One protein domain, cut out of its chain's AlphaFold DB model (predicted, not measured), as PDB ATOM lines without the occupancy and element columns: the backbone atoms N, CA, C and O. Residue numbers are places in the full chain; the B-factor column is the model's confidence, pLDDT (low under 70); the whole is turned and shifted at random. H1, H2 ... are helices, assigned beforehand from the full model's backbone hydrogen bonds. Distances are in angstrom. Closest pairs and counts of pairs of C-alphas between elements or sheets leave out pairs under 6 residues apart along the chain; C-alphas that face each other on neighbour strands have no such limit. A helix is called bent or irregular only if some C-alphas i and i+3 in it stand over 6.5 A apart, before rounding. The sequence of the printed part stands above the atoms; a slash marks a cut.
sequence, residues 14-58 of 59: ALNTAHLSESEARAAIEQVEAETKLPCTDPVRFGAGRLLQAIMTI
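AT A GLANCE: This is residues 14 to 58 of the 59 residues of the protein "DUF1611 domain-containing protein" of Fischerella thermalis CCMEE 5318 (UniProt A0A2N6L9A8). A long helix, H1, and a shorter one, H2, stand apart from each other and point much the same way, with the long loop between them filling the middle. Residues 14 to 16 lie beside this loop, and the stretch they open leads on into H1. The printed part has 45 residues with two named helices, H1 then H2, and no named strand; the class is all helix. It is compact, with a radius of gyration of the C-alphas of 10.4 A, and only just flat, spanning 32 by 21 by 12 A.

HOW THE PARTS SIT: H1, residues 22 to 36, is apart from H2, residues 49 to 56. In both, every O i to N i+4 pair is within hydrogen-bond range.

IN THESE COORDINATES: H1 measures 21.0 A from C-alpha 22 at (3.634, 17.699, 42.607) to C-alpha 36. H2 measures 10.5 A and ends at C-alpha 56, at (-11.376, 29.858, 23.354). Neither is bent.

THE WHOLE: The two C-alphas farthest apart, those of Ser 21 and Ile 58, are 32.1 A apart. Residues 37 to 48 form a long link. The printed part has no cut, and no printed residue is under 70 in pLDDT.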
ATOM      1  N   ALA A  14       0.747  30.040  31.971       97.94
ATOM      2  CA  ALA A  14       1.447  28.764  31.887       97.94
ATOM      3  C   ALA A  14       2.615  28.778  32.881       97.94
ATOM      4  O   ALA A  14       3.626  29.437  32.636       97.94
ATOM      5  N   LEU A  15       2.470  28.087  34.010       97.94
ATOM      6  CA  LEU A  15       3.477  28.079  35.069       97.94
ATOM      7  C   LEU A  15       4.393  26.864  34.923       97.94
ATOM      8  O   LEU A  15       3.928  25.732  34.953       97.94
ATOM      9  N   ASN A  16       5.699  27.090  34.786       97.88
ATOM     10  CA  ASN A  16       6.678  26.007  34.762       97.88
ATOM     11  C   ASN A  16       7.000  25.546  36.192       97.88
ATOM     12  O   ASN A  16       7.614  26.285  36.961       97.88
ATOM     13  N   THR A  17       6.634  24.307  36.517       97.62
ATOM     14  CA  THR A  17       6.836  23.681  37.833       97.62
ATOM     15  C   THR A  17       7.827  22.514  37.791       97.62
ATOM     16  O   THR A  17       7.868  21.692  38.703       97.62
ATOM     17  N   ALA A  18       8.664  22.422  36.749       97.00
ATOM     18  CA  ALA A  18       9.553  21.277  36.517       97.00
ATOM     19  C   ALA A  18      10.489  20.947  37.696       97.00
ATOM     20  O   ALA A  18      10.800  19.780  37.918       97.00
ATOM     21  N   HIS A  19      10.907  21.961  38.455       97.00
ATOM     22  CA  HIS A  19      11.815  21.837  39.601       97.00
ATOM     23  C   HIS A  19      11.098  21.568  40.937       97.00
ATOM     24  O   HIS A  19      11.765  21.408  41.955       97.00
ATOM     25  N   LEU A  20       9.764  21.530  40.941       97.50
ATOM     26  CA  LEU A  20       8.939  21.357  42.134       97.50
ATOM     27  C   LEU A  20       8.375  19.936  42.221       97.50
ATOM     28  O   LEU A  20       8.117  19.269  41.205       97.50
ATOM     29  N   SER A  21       8.111  19.482  43.447       97.81
ATOM     30  CA  SER A  21       7.266  18.309  43.684       97.81
ATOM     31  C   SER A  21       5.832  18.563  43.200       97.81
ATOM     32  O   SER A  21       5.441  19.693  42.906       97.81
ATOM     33  N   GLU A  22       5.013  17.519  43.074       97.19
ATOM     34  CA  GLU A  22       3.634  17.699  42.607       97.19
ATOM     35  C   GLU A  22       2.783  18.542  43.571       97.19
ATOM     36  O   GLU A  22       2.010  19.386  43.119       97.19
ATOM     37  N   SER A  23       2.945  18.366  44.885       97.94
ATOM     38  CA  SER A  23       2.225  19.159  45.889       97.94
ATOM     39  C   SER A  23       2.614  20.635  45.838       97.94
ATOM     40  O   SER A  23       1.742  21.500  45.875       97.94
ATOM     41  N   GLU A  24       3.908  20.929  45.690       98.25
ATOM     42  CA  GLU A  24       4.406  22.301  45.538       98.25
ATOM     43  C   GLU A  24       3.942  22.923  44.219       98.25
ATOM     44  O   GLU A  24       3.549  24.084  44.195       98.25
ATOM     45  N   ALA A  25       3.918  22.149  43.131       98.25
ATOM     46  CA  ALA A  25       3.404  22.601  41.844       98.25
ATOM     47  C   ALA A  25       1.923  23.006  41.932       98.25
ATOM     48  O   ALA A  25       1.539  24.052  41.413       98.25
ATOM     49  N   ARG A  26       1.093  22.208  42.619       97.88
ATOM     50  CA  ARG A  26      -0.328  22.524  42.845       97.88
ATOM     51  C   ARG A  26      -0.503  23.785  43.686       97.88
ATOM     52  O   ARG A  26      -1.260  24.664  43.286       97.88
ATOM     53  N   ALA A  27       0.242  23.906  44.784       98.38
ATOM     54  CA  ALA A  27       0.208  25.094  45.635       98.38
ATOM     55  C   ALA A  27       0.651  26.360  44.879       98.38
ATOM     56  O   ALA A  27       0.004  27.399  44.980       98.38
ATOM     57  N   ALA A  28       1.710  26.267  44.068       98.12
ATOM     58  CA  ALA A  28       2.192  27.378  43.252       98.12
ATOM     59  C   ALA A  28       1.166  27.799  42.186       98.12
ATOM     60  O   ALA A  28       0.971  28.992  41.956       98.12
ATOM     61  N   ILE A  29       0.474  26.838  41.563       98.19
ATOM     62  CA  ILE A  29      -0.628  27.128  40.638       98.19
ATOM     63  C   ILE A  29      -1.743  27.884  41.368       98.19
ATOM     64  O   ILE A  29      -2.118  28.960  40.913       98.19
ATOM     65  N   GLU A  30      -2.230  27.375  42.503       97.94
ATOM     66  CA  GLU A  30      -3.297  28.020  43.286       97.94
ATOM     67  C   GLU A  30      -2.921  29.436  43.731       97.94
ATOM     68  O   GLU A  30      -3.731  30.358  43.617       97.94
ATOM     69  N   GLN A  31      -1.679  29.630  44.180       98.38
ATOM     70  CA  GLN A  31      -1.163  30.943  44.548       98.38
ATOM     71  C   GLN A  31      -1.209  31.912  43.358       98.38
ATOM     72  O   GLN A  31      -1.751  33.010  43.478       98.38
ATOM     73  N   VAL A  32      -0.703  31.501  42.190       98.06
ATOM     74  CA  VAL A  32      -0.710  32.341  40.984       98.06
ATOM     75  C   VAL A  32      -2.135  32.653  40.525       98.06
ATOM     76  O   VAL A  32      -2.407  33.786  40.125       98.06
ATOM     77  N   GLU A  33      -3.072  31.705  40.611       97.31
ATOM     78  CA  GLU A  33      -4.489  31.974  40.317       97.31
ATOM     79  C   GLU A  33      -5.084  32.992  41.294       97.31
ATOM     80  O   GLU A  33      -5.813  33.902  40.889       97.31
ATOM     81  N   ALA A  34      -4.759  32.878  42.582       97.75
ATOM     82  CA  ALA A  34      -5.241  33.796  43.603       97.75
ATOM     83  C   ALA A  34      -4.688  35.218  43.417       97.75
ATOM     84  O   ALA A  34      -5.439  36.178  43.612       97.75
ATOM     85  N   GLU A  35      -3.423  35.357  43.026       98.00
ATOM     86  CA  GLU A  35      -2.755  36.644  42.810       98.00
ATOM     87  C   GLU A  35      -3.193  37.312  41.503       98.00
ATOM     88  O   GLU A  35      -3.568  38.484  41.490       98.00
ATOM     89  N   THR A  36      -3.180  36.565  40.397       96.44
ATOM     90  CA  THR A  36      -3.432  37.120  39.057       96.44
ATOM     91  C   THR A  36      -4.910  37.169  38.691       96.44
ATOM     92  O   THR A  36      -5.288  37.901  37.778       96.44
ATOM     93  N   LYS A  37      -5.751  36.381  39.377       97.06
ATOM     94  CA  LYS A  37      -7.154  36.123  39.010       97.06
ATOM     95  C   LYS A  37      -7.322  35.562  37.594       97.06
ATOM     96  O   LYS A  37      -8.409  35.643  37.022       97.06
ATOM     97  N   LEU A  38      -6.262  34.985  37.033       96.88
ATOM     98  CA  LEU A  38      -6.268  34.326  35.735       96.88
ATOM     99  C   LEU A  38      -6.176  32.808  35.920       96.88
ATOM    100  O   LEU A  38      -5.518  32.350  36.855       96.88
ATOM    101  N   PRO A  39      -6.779  32.018  35.015       97.06
ATOM    102  CA  PRO A  39      -6.548  30.582  34.963       97.06
ATOM    103  C   PRO A  39      -5.053  30.266  34.860       97.06
ATOM    104  O   PRO A  39      -4.353  30.843  34.028       97.06
ATOM    105  N   CYS A  40      -4.572  29.322  35.660       98.12
ATOM    106  CA  CYS A  40      -3.178  28.903  35.685       98.12
ATOM    107  C   CYS A  40      -3.068  27.376  35.679       98.12
ATOM    108  O   CYS A  40      -3.861  26.657  36.298       98.12
ATOM    109  N   THR A  41      -2.077  26.866  34.952       98.06
ATOM    110  CA  THR A  41      -1.661  25.465  35.045       98.06
ATOM    111  C   THR A  41      -0.240  25.289  34.513       98.06
ATOM    112  O   THR A  41       0.269  26.150  33.792       98.06
ATOM    113  N   ASP A  42       0.382  24.159  34.835       98.06
ATOM    114  CA  ASP A  42       1.575  23.682  34.137       98.06
ATOM    115  C   ASP A  42       1.124  22.782  32.973       98.06
ATOM    116  O   ASP A  42       0.691  21.649  33.209       98.06
ATOM    117  N   PRO A  43       1.193  23.248  31.712       97.25
ATOM    118  CA  PRO A  43       0.693  22.481  30.578       97.25
ATOM    119  C   PRO A  43       1.529  21.233  30.276       97.25
ATOM    120  O   PRO A  43       1.026  20.325  29.616       97.25
ATOM    121  N   VAL A  44       2.780  21.179  30.746       97.25
ATOM    122  CA  VAL A  44       3.671  20.028  30.557       97.25
ATOM    123  C   VAL A  44       3.343  18.941  31.577       97.25
ATOM    124  O   VAL A  44       3.310  17.765  31.222       97.25
ATOM    125  N   ARG A  45       3.065  19.319  32.831       96.69
ATOM    126  CA  ARG A  45       2.776  18.365  33.913       96.69
ATOM    127  C   ARG A  45       1.301  17.957  34.001       96.69
ATOM    128  O   ARG A  45       1.018  16.786  34.225       96.69
ATOM    129  N   PHE A  46       0.369  18.898  33.834       97.06
ATOM    130  CA  PHE A  46      -1.072  18.687  34.059       97.06
ATOM    131  C   PHE A  46      -1.927  18.831  32.790       97.06
ATOM    132  O   PHE A  46      -3.143  18.637  32.832       97.06
ATOM    133  N   GLY A  47      -1.295  19.129  31.652       96.44
ATOM    134  CA  GLY A  47      -1.958  19.299  30.363       96.44
ATOM    135  C   GLY A  47      -2.471  20.721  30.115       96.44
ATOM    136  O   GLY A  47      -2.751  21.499  31.025       96.44
ATOM    137  N   ALA A  48      -2.613  21.080  28.838       96.44
ATOM    138  CA  ALA A  48      -2.917  22.451  28.417       96.44
ATOM    139  C   ALA A  48      -4.419  22.796  28.362       96.44
ATOM    140  O   ALA A  48      -4.774  23.917  27.996       96.44
ATOM    141  N   GLY A  49      -5.312  21.861  28.711       96.75
ATOM    142  CA  GLY A  49      -6.762  22.016  28.522       96.75
ATOM    143  C   GLY A  49      -7.336  23.274  29.182       96.75
ATOM    144  O   GLY A  49      -8.131  23.986  28.571       96.75
ATOM    145  N   ARG A  50      -6.858  23.611  30.386       94.44
ATOM    146  CA  ARG A  50      -7.288  24.809  31.125       94.44
ATOM    147  C   ARG A  50      -6.902  26.112  30.414       94.44
ATOM    148  O   ARG A  50      -7.697  27.047  30.374       94.44
ATOM    149  N   LEU A  51      -5.710  26.159  29.815       96.00
ATOM    150  CA  LEU A  51      -5.241  27.321  29.052       96.00
ATOM    151  C   LEU A  51      -6.016  27.460  27.742       96.00
ATOM    152  O   LEU A  51      -6.445  28.555  27.389       96.00
ATOM    153  N   LEU A  52      -6.241  26.342  27.047       95.88
ATOM    154  CA  LEU A  52      -7.009  26.322  25.806       95.88
ATOM    155  C   LEU A  52      -8.435  26.834  26.023       95.88
ATOM    156  O   LEU A  52      -8.916  27.650  25.242       95.88
ATOM    157  N   GLN A  53      -9.096  26.402  27.100       95.44
ATOM    158  CA  GLN A  53     -10.430  26.884  27.440       95.44
ATOM    159  C   GLN A  53     -10.444  28.404  27.665       95.44
ATOM    160  O   GLN A  53     -11.334  29.085  27.156       95.44
ATOM    161  N   ALA A  54      -9.449  28.947  28.373       93.69
ATOM    162  CA  ALA A  54      -9.332  30.387  28.600       93.69
ATOM    163  C   ALA A  54      -9.151  31.173  27.290       93.69
ATOM    164  O   ALA A  54      -9.764  32.224  27.118       93.69
ATOM    165  N   ILE A  55      -8.366  30.636  26.350       93.75
ATOM    166  CA  ILE A  55      -8.174  31.221  25.014       93.75
ATOM    167  C   ILE A  55      -9.486  31.198  24.219       93.75
ATOM    168  O   ILE A  55      -9.895  32.221  23.686       93.75
ATOM    169  N   MET A  56     -10.168  30.051  24.169       94.44
ATOM    170  CA  MET A  56     -11.376  29.858  23.354       94.44
ATOM    171  C   MET A  56     -12.608  30.613  23.878       94.44
ATOM    172  O   MET A  56     -13.569  30.800  23.139       94.44
ATOM    173  N   THR A  57     -12.599  31.036  25.145       89.38
ATOM    174  CA  THR A  57     -13.721  31.763  25.771       89.38
ATOM    175  C   THR A  57     -13.620  33.282  25.575       89.38
ATOM    176  O   THR A  57     -14.549  34.017  25.908       89.38
ATOM    177  N   ILE A  58     -12.505  33.782  25.038       74.75
ATOM    178  CA  ILE A  58     -12.346  35.207  24.746       74.75
ATOM    179  C   ILE A  58     -12.900  35.492  23.355       74.75
ATOM    180  O   ILE A  58     -12.281  35.154  22.349       74.75
TER     181      ILE A  58